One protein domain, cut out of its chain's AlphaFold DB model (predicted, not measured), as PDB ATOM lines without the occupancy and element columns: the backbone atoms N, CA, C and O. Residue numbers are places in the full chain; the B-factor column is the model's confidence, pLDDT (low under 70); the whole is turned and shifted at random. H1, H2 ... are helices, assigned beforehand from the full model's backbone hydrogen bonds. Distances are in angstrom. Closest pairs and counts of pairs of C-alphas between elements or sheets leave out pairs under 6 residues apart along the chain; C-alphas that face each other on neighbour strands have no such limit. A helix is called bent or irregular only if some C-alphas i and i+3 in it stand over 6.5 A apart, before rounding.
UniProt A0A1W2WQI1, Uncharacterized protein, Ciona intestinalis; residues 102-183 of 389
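AT A GLANCE: This is residues 102 to 183 of the 389 residues of an uncharacterized protein of Ciona intestinalis (UniProt A0A1W2WQI1). Six helices, mostly short, surround a small middle from several sides as a loose cluster of pieces set at differing angles: H1 and H6 lie across the middle from each other, H2 and the longest helix, H4, likewise, H5 covers a further side, and H3 packs on H2 and H6. H4 and H5 converge toward one end, where residues 160 to 163 join them, and the unnamed stretch 102 to 114 reaches toward the other end. The printed part has 82 residues with six named helices, H1 to H6 in chain order, and no named strand: all helix. It is compact, with a radius of gyration of the C-alphas of 12.0 A, and elongated, spanning 36 by 22 by 21 A.

IN THESE COORDINATES: H1, residues 115 to 122, is 10.4 A long and begins at C-alpha 115 (-22.064, 8.084, 26.766). H2, 127 to 133, is 10.0 A long, and H3, 135 to 141, 10.4 A. H4, 146 to 159, is 18.2 A long; H5, 164 to 173, 15.1 A. H6, 175 to 178, ends at C-alpha 178 (-34.885, 16.442, 26.560). H4 and H5 are irregular, only just: C-alphas 149 and 152 are 6.7 A apart, and C-alphas 165 and 168 6.9 A.

HOW THE PARTS SIT: H1 touches no helix; it is close to but not clearly touching H4, closest C-alphas Val 116 and Leu 146, 6.0 A. H2 touches H5, closest C-alphas Ile 130 and Thr 172, 6.2 A, at a shallow tilt of 29 degrees, the same way. H2 and H3 touch only at the corner, closest C-alphas Glu 131 and Met 138, 6.5 A. H4 touches H6 with residues 149 to 153 alone, closest C-alphas Ile 150 and Leu 178, 6.3 A. H1 and H6 are apart. Every O i to N i+4 pair is within hydrogen-bond range in H1 and H2, but 1 of 3 in H3, with 4 of 4 O i to N i+3 pairs, 6 of 10 in H4 and 4 of 6 in H5; H6 is too short for such a pair.

THE WHOLE: The farthest C-alphas, Ile 102 and Gly 161, are 38.3 A apart. The printed part has no cut, and the five links are tight. Residues 102 to 105 and 111 to 112 have pLDDT under 70.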
ATOM      1  N   ILE A 102     -30.158  -4.176  31.581       54.31
ATOM      2  CA  ILE A 102     -31.488  -4.356  30.961       54.31
ATOM      3  C   ILE A 102     -32.576  -3.526  31.677       54.31
ATOM      4  O   ILE A 102     -33.523  -3.063  31.044       54.31
ATOM      5  N   SER A 103     -32.427  -3.309  32.986       54.38
ATOM      6  CA  SER A 103     -33.228  -2.389  33.799       54.38
ATOM      7  C   SER A 103     -32.471  -2.091  35.092       54.38
ATOM      8  O   SER A 103     -31.930  -3.012  35.701       54.38
ATOM      9  N   ALA A 104     -32.450  -0.836  35.529       60.50
ATOM     10  CA  ALA A 104     -31.957  -0.455  36.844       60.50
ATOM     11  C   ALA A 104     -32.801   0.683  37.412       60.50
ATOM     12  O   ALA A 104     -33.308   1.525  36.670       60.50
ATOM     13  N   ASP A 105     -32.905   0.706  38.737       65.06
ATOM     14  CA  ASP A 105     -33.740   1.662  39.466       65.06
ATOM     15  C   ASP A 105     -33.033   3.002  39.723       65.06
ATOM     16  O   ASP A 105     -33.629   3.902  40.307       65.06
ATOM     17  N   SER A 106     -31.775   3.147  39.283       75.94
ATOM     18  CA  SER A 106     -30.964   4.348  39.495       75.94
ATOM     19  C   SER A 106     -30.066   4.677  38.307       75.94
ATOM     20  O   SER A 106     -29.505   3.779  37.667       75.94
ATOM     21  N   PHE A 107     -29.843   5.973  38.051       78.31
ATOM     22  CA  PHE A 107     -28.887   6.430  37.035       78.31
ATOM     23  C   PHE A 107     -27.450   5.993  37.333       78.31
ATOM     24  O   PHE A 107     -26.656   5.848  36.402       78.31
ATOM     25  N   ALA A 108     -27.110   5.740  38.602       74.88
ATOM     26  CA  ALA A 108     -25.777   5.295  39.003       74.88
ATOM     27  C   ALA A 108     -25.358   3.987  38.308       74.88
ATOM     28  O   ALA A 108     -24.191   3.820  37.958       74.88
ATOM     29  N   ALA A 109     -26.316   3.099  38.027       73.50
ATOM     30  CA  ALA A 109     -26.066   1.850  37.311       73.50
ATOM     31  C   ALA A 109     -25.673   2.066  35.836       73.50
ATOM     32  O   ALA A 109     -25.041   1.205  35.232       73.50
ATOM     33  N   TYR A 110     -26.027   3.220  35.265       72.44
ATOM     34  CA  TYR A 110     -25.808   3.559  33.858       72.44
ATOM     35  C   TYR A 110     -24.719   4.615  33.644       72.44
ATOM     36  O   TYR A 110     -24.233   4.769  32.523       72.44
ATOM     37  N   ALA A 111     -24.316   5.335  34.693       69.31
ATOM     38  CA  ALA A 111     -23.417   6.485  34.603       69.31
ATOM     39  C   ALA A 111     -22.046   6.149  33.985       69.31
ATOM     40  O   ALA A 111     -21.484   6.955  33.249       69.31
ATOM     41  N   ASN A 112     -21.527   4.941  34.220       69.00
ATOM     42  CA  ASN A 112     -20.219   4.522  33.705       69.00
ATOM     43  C   ASN A 112     -20.267   3.922  32.292       69.00
ATOM     44  O   ASN A 112     -19.217   3.743  31.683       69.00
ATOM     45  N   VAL A 113     -21.463   3.637  31.772       71.88
ATOM     46  CA  VAL A 113     -21.647   2.902  30.508       71.88
ATOM     47  C   VAL A 113     -22.317   3.767  29.439       71.88
ATOM     48  O   VAL A 113     -22.000   3.661  28.260       71.88
ATOM     49  N   SER A 114     -23.235   4.654  29.827       81.88
ATOM     50  CA  SER A 114     -23.968   5.499  28.887       81.88
ATOM     51  C   SER A 114     -23.188   6.771  28.544       81.88
ATOM     52  O   SER A 114     -23.089   7.689  29.362       81.88
ATOM     53  N   GLU A 115     -22.705   6.868  27.301       84.44
ATOM     54  CA  GLU A 115     -22.064   8.084  26.766       84.44
ATOM     55  C   GLU A 115     -22.971   9.322  26.888       84.44
ATOM     56  O   GLU A 115     -22.502  10.441  27.122       84.44
ATOM     57  N   VAL A 116     -24.288   9.123  26.777       87.56
ATOM     58  CA  VAL A 116     -25.300  10.171  26.939       87.56
ATOM     59  C   VAL A 116     -25.269  10.733  28.353       87.56
ATOM     60  O   VAL A 116     -25.120  11.940  28.537       87.56
ATOM     61  N   LEU A 117     -25.378   9.863  29.362       87.00
ATOM     62  CA  LEU A 117     -25.396  10.291  30.760       87.00
ATOM     63  C   LEU A 117     -24.068  10.943  31.155       87.00
ATOM     64  O   LEU A 117     -24.083  11.972  31.824       87.00
ATOM     65  N   GLN A 118     -22.935  10.419  30.679       86.69
ATOM     66  CA  GLN A 118     -21.620  11.036  30.892       86.69
ATOM     67  C   GLN A 118     -21.543  12.445  30.301       86.69
ATOM     68  O   GLN A 118     -21.041  13.371  30.940       86.69
ATOM     69  N   THR A 119     -22.089  12.631  29.100       87.88
ATOM     70  CA  THR A 119     -22.142  13.942  28.452       87.88
ATOM     71  C   THR A 119     -23.036  14.914  29.225       87.88
ATOM     72  O   THR A 119     -22.658  16.066  29.427       87.88
ATOM     73  N   LEU A 120     -24.192  14.464  29.719       89.56
ATOM     74  CA  LEU A 120     -25.072  15.287  30.555       89.56
ATOM     75  C   LEU A 120     -24.391  15.684  31.874       89.56
ATOM     76  O   LEU A 120     -24.462  16.847  32.272       89.56
ATOM     77  N   ILE A 121     -23.660  14.764  32.509       90.00
ATOM     78  CA  ILE A 121     -22.851  15.059  33.700       90.00
ATOM     79  C   ILE A 121     -21.778  16.111  33.380       90.00
ATOM     80  O   ILE A 121     -21.589  17.045  34.155       90.00
ATOM     81  N   MET A 122     -21.117  16.022  32.219       87.38
ATOM     82  CA  MET A 122     -20.133  17.021  31.779       87.38
ATOM     83  C   MET A 122     -20.749  18.419  31.598       87.38
ATOM     84  O   MET A 122     -20.084  19.415  31.872       87.38
ATOM     85  N   PHE A 123     -22.018  18.510  31.191       87.56
ATOM     86  CA  PHE A 123     -22.770  19.772  31.150       87.56
ATOM     87  C   PHE A 123     -23.260  20.251  32.529       87.56
ATOM     88  O   PHE A 123     -23.922  21.283  32.614       87.56
ATOM     89  N   GLY A 124     -22.938  19.532  33.609       91.25
ATOM     90  CA  GLY A 124     -23.328  19.874  34.976       91.25
ATOM     91  C   GLY A 124     -24.770  19.497  35.317       91.25
ATOM     92  O   GLY A 124     -25.371  20.126  36.185       91.25
ATOM     93  N   VAL A 125     -25.359  18.521  34.619       93.69
ATOM     94  CA  VAL A 125     -26.700  18.015  34.946       93.69
ATOM     95  C   VAL A 125     -26.638  17.172  36.220       93.69
ATOM     96  O   VAL A 125     -25.911  16.182  36.300       93.69
ATOM     97  N   GLU A 126     -27.444  17.529  37.216       92.50
ATOM     98  CA  GLU A 126     -27.512  16.845  38.508       92.50
ATOM     99  C   GLU A 126     -28.528  15.690  38.444       92.50
ATOM    100  O   GLU A 126     -29.664  15.803  38.911       92.50
ATOM    101  N   LEU A 127     -28.126  14.559  37.850       90.56
ATOM    102  CA  LEU A 127     -29.004  13.400  37.597       90.56
ATOM    103  C   LEU A 127     -29.721  12.872  38.854       90.56
ATOM    104  O   LEU A 127     -30.879  12.468  38.769       90.56
ATOM    105  N   TYR A 128     -29.086  12.945  40.027       89.25
ATOM    106  CA  TYR A 128     -29.689  12.516  41.294       89.25
ATOM    107  C   TYR A 128     -30.950  13.324  41.663       89.25
ATOM    108  O   TYR A 128     -31.894  12.781  42.235       89.25
ATOM    109  N   LYS A 129     -31.016  14.615  41.294       90.88
ATOM    110  CA  LYS A 129     -32.224  15.440  41.484       90.88
ATOM    111  C   LYS A 129     -33.329  15.034  40.516       90.88
ATOM    112  O   LYS A 129     -34.504  15.074  40.877       90.88
ATOM    113  N   ILE A 130     -32.962  14.643  39.296       90.56
ATOM    114  CA  ILE A 130     -33.910  14.161  38.287       90.56
ATOM    115  C   ILE A 130     -34.532  12.844  38.748       90.56
ATOM    116  O   ILE A 130     -35.751  12.732  38.749       90.56
ATOM    117  N   GLU A 131     -33.717  11.897  39.208       88.94
ATOM    118  CA  GLU A 131     -34.166  10.614  39.763       88.94
ATOM    119  C   GLU A 131     -35.134  10.803  40.938       88.94
ATOM    120  O   GLU A 131     -36.222  10.230  40.942       88.94
ATOM    121  N   LYS A 132     -34.791  11.692  41.881       88.62
ATOM    122  CA  LYS A 132     -35.617  11.977  43.063       88.62
ATOM    123  C   LYS A 132     -36.953  12.647  42.730       88.62
ATOM    124  O   LYS A 132     -37.983  12.276  43.285       88.62
ATOM    125  N   HIS A 133     -36.944  13.672  41.877       87.19
ATOM    126  CA  HIS A 133     -38.114  14.538  41.677       87.19
ATOM    127  C   HIS A 133     -38.910  14.235  40.403       87.19
ATOM    128  O   HIS A 133     -40.068  14.633  40.300       87.19
ATOM    129  N   ASN A 134     -38.311  13.554  39.426       87.00
ATOM    130  CA  ASN A 134     -38.905  13.260  38.123       87.00
ATOM    131  C   ASN A 134     -38.571  11.817  37.688       87.00
ATOM    132  O   ASN A 134     -37.938  11.618  36.648       87.00
ATOM    133  N   PRO A 135     -39.010  10.786  38.435       84.19
ATOM    134  CA  PRO A 135     -38.650   9.393  38.149       84.19
ATOM    135  C   PRO A 135     -39.124   8.923  36.764       84.19
ATOM    136  O   PRO A 135     -38.500   8.072  36.136       84.19
ATOM    137  N   THR A 136     -40.196   9.519  36.231       86.62
ATOM    138  CA  THR A 136     -40.683   9.246  34.871       86.62
ATOM    139  C   THR A 136     -39.701   9.686  33.789       86.62
ATOM    140  O   THR A 136     -39.637   9.043  32.744       86.62
ATOM    141  N   ALA A 137     -38.888  10.722  34.035       85.75
ATOM    142  CA  ALA A 137     -37.875  11.153  33.076       85.75
ATOM    143  C   ALA A 137     -36.783  10.092  32.878       85.75
ATOM    144  O   ALA A 137     -36.295   9.911  31.763       85.75
ATOM    145  N   MET A 138     -36.462   9.305  33.912       82.38
ATOM    146  CA  MET A 138     -35.453   8.243  33.806       82.38
ATOM    147  C   MET A 138     -35.751   7.243  32.686       82.38
ATOM    148  O   MET A 138     -34.837   6.780  32.005       82.38
ATOM    149  N   GLN A 139     -37.036   6.960  32.450       82.25
ATOM    150  CA  GLN A 139     -37.492   5.947  31.496       82.25
ATOM    151  C   GLN A 139     -37.065   6.237  30.052       82.25
ATOM    152  O   GLN A 139     -36.898   5.301  29.262       82.25
ATOM    153  N   PHE A 140     -36.906   7.516  29.698       85.56
ATOM    154  CA  PHE A 140     -36.475   7.917  28.362       85.56
ATOM    155  C   PHE A 140     -35.013   8.369  28.313       85.56
ATOM    156  O   PHE A 140     -34.395   8.193  27.270       85.56
ATOM    157  N   TYR A 141     -34.426   8.856  29.414       86.88
ATOM    158  CA  TYR A 141     -33.032   9.335  29.446       86.88
ATOM    159  C   TYR A 141     -32.013   8.278  29.001       86.88
ATOM    160  O   TYR A 141     -31.068   8.597  28.288       86.88
ATOM    161  N   VAL A 142     -32.228   7.011  29.372       80.81
ATOM    162  CA  VAL A 142     -31.348   5.891  28.983       80.81
ATOM    163  C   VAL A 142     -31.407   5.603  27.474       80.81
ATOM    164  O   VAL A 142     -30.473   5.036  26.917       80.81
ATOM    165  N   LYS A 143     -32.496   5.998  26.804       85.94
ATOM    166  CA  LYS A 143     -32.766   5.719  25.384       85.94
ATOM    167  C   LYS A 143     -32.460   6.900  24.461       85.94
ATOM    168  O   LYS A 143     -32.679   6.778  23.260       85.94
ATOM    169  N   LEU A 144     -32.033   8.033  25.017       89.94
ATOM    170  CA  LEU A 144     -31.749   9.240  24.247       89.94
ATOM    171  C   LEU A 144     -30.551   9.033  23.322       89.94
ATOM    172  O   LEU A 144     -29.565   8.404  23.698       89.94
ATOM    173  N   ASP A 145     -30.613   9.643  22.146       89.81
ATOM    174  CA  ASP A 145     -29.482   9.771  21.239       89.81
ATOM    175  C   ASP A 145     -28.861  11.175  21.339       89.81
ATOM    176  O   ASP A 145     -29.545  12.203  21.284       89.81
ATOM    177  N   LEU A 146     -27.532  11.228  21.477       87.62
ATOM    178  CA  LEU A 146     -26.792  12.482  21.644       87.62
ATOM    179  C   LEU A 146     -26.964  13.443  20.464       87.62
ATOM    180  O   LEU A 146     -27.135  14.648  20.664       87.62
ATOM    181  N   LEU A 147     -26.888  12.935  19.235       88.19
ATOM    182  CA  LEU A 147     -26.889  13.762  18.031       88.19
ATOM    183  C   LEU A 147     -28.305  14.119  17.597       88.19
ATOM    184  O   LEU A 147     -28.535  15.227  17.125       88.19
ATOM    185  N   LYS A 148     -29.244  13.190  17.758       89.38
ATOM    186  CA  LYS A 148     -30.621  13.351  17.304       89.38
ATOM    187  C   LYS A 148     -31.496  14.074  18.324       89.38
ATOM    188  O   LYS A 148     -32.230  14.975  17.934       89.38
ATOM    189  N   ASP A 149     -31.425  13.704  19.603       89.31
ATOM    190  CA  ASP A 149     -32.402  14.167  20.597       89.31
ATOM    191  C   ASP A 149     -31.867  15.325  21.453       89.31
ATOM    192  O   ASP A 149     -32.625  16.217  21.841       89.31
ATOM    193  N   ILE A 150     -30.560  15.337  21.746       92.12
ATOM    194  CA  ILE A 150     -29.946  16.310  22.666       92.12
ATOM    195  C   ILE A 150     -29.345  17.501  21.917       92.12
ATOM    196  O   ILE A 150     -29.659  18.649  22.238       92.12
ATOM    197  N   THR A 151     -28.495  17.250  20.917       92.88
ATOM    198  CA  THR A 151     -27.738  18.303  20.211       92.88
ATOM    199  C   THR A 151     -28.629  19.427  19.659       92.88
ATOM    200  O   THR A 151     -28.343  20.584  19.975       92.88
ATOM    201  N   PRO A 152     -29.750  19.153  18.953       95.44
ATOM    202  CA  PRO A 152     -30.601  20.215  18.411       95.44
ATOM    203  C   PRO A 152     -31.190  21.119  19.499       95.44
ATOM    204  O   PRO A 152     -31.311  22.330  19.322       95.44
ATOM    205  N   LYS A 153     -31.510  20.550  20.667       95.38
ATOM    206  CA  LYS A 153     -32.053  21.306  21.800       95.38
ATOM    207  C   LYS A 153     -30.991  22.195  22.429       95.38
ATOM    208  O   LYS A 153     -31.279  23.345  22.737       95.38
ATOM    209  N   LEU A 154     -29.757  21.713  22.571       94.88
ATOM    210  CA  LEU A 154     -28.648  22.533  23.074       94.88
ATOM    211  C   LEU A 154     -28.282  23.674  22.109       94.88
ATOM    212  O   LEU A 154     -28.016  24.798  22.543       94.88
ATOM    213  N   GLU A 155     -28.309  23.417  20.800       95.62
ATOM    214  CA  GLU A 155     -28.124  24.451  19.772       95.62
ATOM    215  C   GLU A 155     -29.234  25.506  19.830       95.62
ATOM    216  O   GLU A 155     -28.958  26.709  19.783       95.62
ATOM    217  N   TYR A 156     -30.481  25.071  20.024       96.12
ATOM    218  CA  TYR A 156     -31.614  25.964  20.237       96.12
ATOM    219  C   TYR A 156     -31.447  26.836  21.493       96.12
ATOM    220  O   TYR A 156     -31.657  28.051  21.425       96.12
ATOM    221  N   LEU A 157     -31.027  26.254  22.627       95.88
ATOM    222  CA  LEU A 157     -30.746  27.009  23.855       95.88
ATOM    223  C   LEU A 157     -29.675  28.082  23.601       95.88
ATOM    224  O   LEU A 157     -29.877  29.249  23.940       95.88
ATOM    225  N   THR A 158     -28.583  27.703  22.931       96.06
ATOM    226  CA  THR A 158     -27.483  28.616  22.574       96.06
ATOM    227  C   THR A 158     -27.975  29.768  21.697       96.06
ATOM    228  O   THR A 158     -27.677  30.931  21.962       96.06
ATOM    229  N   THR A 159     -28.775  29.460  20.674       94.75
ATOM    230  CA  THR A 159     -29.334  30.453  19.743       94.75
ATOM    231  C   THR A 159     -30.280  31.430  20.447       94.75
ATOM    232  O   THR A 159     -30.412  32.580  20.031       94.75
ATOM    233  N   ASN A 160     -30.897  31.012  21.555       93.38
ATOM    234  CA  ASN A 160     -31.743  31.858  22.393       93.38
ATOM    235  C   ASN A 160     -30.989  32.584  23.522       93.38
ATOM    236  O   ASN A 160     -31.627  33.198  24.379       93.38
ATOM    237  N   GLY A 161     -29.654  32.576  23.502       94.06
ATOM    238  CA  GLY A 161     -28.820  33.336  24.434       94.06
ATOM    239  C   GLY A 161     -28.568  32.646  25.773       94.06
ATOM    240  O   GLY A 161     -28.060  33.287  26.686       94.06
ATOM    241  N   ILE A 162     -28.904  31.359  25.903       96.31
ATOM    242  CA  ILE A 162     -28.598  30.569  27.100       96.31
ATOM    243  C   ILE A 162     -27.172  30.045  26.978       96.31
ATOM    244  O   ILE A 162     -26.802  29.433  25.972       96.31
ATOM    245  N   LEU A 163     -26.363  30.283  28.004       94.56
ATOM    246  CA  LEU A 163     -24.951  29.932  27.975       94.56
ATOM    247  C   LEU A 163     -24.761  28.426  28.208       94.56
ATOM    248  O   LEU A 163     -25.482  27.832  29.013       94.56
ATOM    249  N   PRO A 164     -23.728  27.796  27.614       92.88
ATOM    250  CA  PRO A 164     -23.430  26.385  27.866       92.88
ATOM    251  C   PRO A 164     -23.227  26.037  29.347       92.88
ATOM    252  O   PRO A 164     -23.554  24.932  29.772       92.88
ATOM    253  N   ALA A 165     -22.737  26.990  30.149       93.94
ATOM    254  CA  ALA A 165     -22.585  26.835  31.596       93.94
ATOM    255  C   ALA A 165     -23.928  26.720  32.350       93.94
ATOM    256  O   ALA A 165     -23.958  26.240  33.479       93.94
ATOM    257  N   GLU A 166     -25.038  27.145  31.741       95.44
ATOM    258  CA  GLU A 166     -26.378  27.123  32.338       95.44
ATOM    259  C   GLU A 166     -27.171  25.862  31.958       95.44
ATOM    260  O   GLU A 166     -28.198  25.576  32.578       95.44
ATOM    261  N   PHE A 167     -26.703  25.077  30.976       95.44
ATOM    262  CA  PHE A 167     -27.401  23.881  30.486       95.44
ATOM    263  C   PHE A 167     -27.682  22.878  31.599       95.44
ATOM    264  O   PHE A 167     -28.812  22.404  31.720       95.44
ATOM    265  N   GLY A 168     -26.685  22.614  32.449       95.31
ATOM    266  CA  GLY A 168     -26.816  21.724  33.598       95.31
ATOM    267  C   GLY A 168     -27.998  22.097  34.484       95.31
ATOM    268  O   GLY A 168     -28.892  21.279  34.711       95.31
ATOM    269  N   GLN A 169     -28.068  23.362  34.906       95.81
ATOM    270  CA  GLN A 169     -29.170  23.875  35.720       95.81
ATOM    271  C   GLN A 169     -30.516  23.793  34.985       95.81
ATOM    272  O   GLN A 169     -31.524  23.419  35.592       95.81
ATOM    273  N   VAL A 170     -30.552  24.178  33.708       96.81
ATOM    274  CA  VAL A 170     -31.781  24.213  32.903       96.81
ATOM    275  C   VAL A 170     -32.385  22.816  32.767       96.81
ATOM    276  O   VAL A 170     -33.560  22.625  33.085       96.81
ATOM    277  N   ILE A 171     -31.571  21.836  32.369       96.12
ATOM    278  CA  ILE A 171     -31.989  20.443  32.175       96.12
ATOM    279  C   ILE A 171     -32.345  19.799  33.515       96.12
ATOM    280  O   ILE A 171     -33.365  19.129  33.620       96.12
ATOM    281  N   THR A 172     -31.568  20.054  34.572       95.44
ATOM    282  CA  THR A 172     -31.871  19.532  35.916       95.44
ATOM    283  C   THR A 172     -33.243  20.000  36.408       95.44
ATOM    284  O   THR A 172     -34.015  19.214  36.955       95.44
ATOM    285  N   LYS A 173     -33.574  21.283  36.207       94.75
ATOM    286  CA  LYS A 173     -34.861  21.863  36.624       94.75
ATOM    287  C   LYS A 173     -36.019  21.468  35.706       94.75
ATOM    288  O   LYS A 173     -37.150  21.373  36.182       94.75
ATOM    289  N   ASN A 174     -35.765  21.256  34.416       95.56
ATOM    290  CA  ASN A 174     -36.751  20.749  33.466       95.56
ATOM    291  C   ASN A 174     -36.201  19.551  32.670       95.56
ATOM    292  O   ASN A 174     -35.789  19.713  31.518       95.56
ATOM    293  N   PRO A 175     -36.265  18.335  33.242       94.06
ATOM    294  CA  PRO A 175     -35.753  17.138  32.579       94.06
ATOM    295  C   PRO A 175     -36.492  16.799  31.283       94.06
ATOM    296  O   PRO A 175     -35.894  16.264  30.348       94.06
ATOM    297  N   PHE A 176     -37.777  17.153  31.209       93.75
ATOM    298  CA  PHE A 176     -38.642  16.946  30.044       93.75
ATOM    299  C   PHE A 176     -38.289  17.842  28.858       93.75
ATOM    300  O   PHE A 176     -38.803  17.625  27.765       93.75
ATOM    301  N   LEU A 177     -37.378  18.808  29.027       94.31
ATOM    302  CA  LEU A 177     -36.793  19.513  27.892       94.31
ATOM    303  C   LEU A 177     -36.194  18.510  26.896       94.31
ATOM    304  O   LEU A 177     -36.390  18.652  25.695       94.31
ATOM    305  N   LEU A 178     -35.530  17.460  27.390       94.06
ATOM    306  CA  LEU A 178     -34.885  16.442  26.560       94.06
ATOM    307  C   LEU A 178     -35.827  15.327  26.079       94.06
ATOM    308  O   LEU A 178     -35.372  14.464  25.340       94.06
ATOM    309  N   ASP A 179     -37.125  15.365  26.396       92.56
ATOM    310  CA  ASP A 179     -38.095  14.363  25.919       92.56
ATOM    311  C   ASP A 179     -38.122  14.312  24.376       92.56
ATOM    312  O   ASP A 179     -38.360  15.352  23.756       92.56
ATOM    313  N   PRO A 180     -37.888  13.157  23.724       88.19
ATOM    314  CA  PRO A 180     -37.910  13.038  22.263       88.19
ATOM    315  C   PRO A 180     -39.215  13.498  21.602       88.19
ATOM    316  O   PRO A 180     -39.204  13.881  20.437       88.19
ATOM    317  N   ASN A 181     -40.336  13.483  22.332       90.31
ATOM    318  CA  ASN A 181     -41.620  13.966  21.822       90.31
ATOM    319  C   ASN A 181     -41.729  15.495  21.823       90.31
ATOM    320  O   ASN A 181     -42.647  16.038  21.216       90.31
ATOM    321  N   LYS A 182     -40.824  16.181  22.524       90.75
ATOM    322  CA  LYS A 182     -40.789  17.635  22.611       90.75
ATOM    323  C   LYS A 182     -39.896  18.195  21.512       90.75
ATOM    324  O   LYS A 182     -38.670  18.053  21.569       90.75
ATOM    325  N   THR A 183     -40.532  18.801  20.518       93.94
ATOM    326  CA  THR A 183     -39.898  19.311  19.298       93.94
ATOM    327  C   THR A 183     -39.285  20.696  19.518       93.94
ATOM    328  O   THR A 183     -39.506  21.325  20.554       93.94
TER     329      THR A 183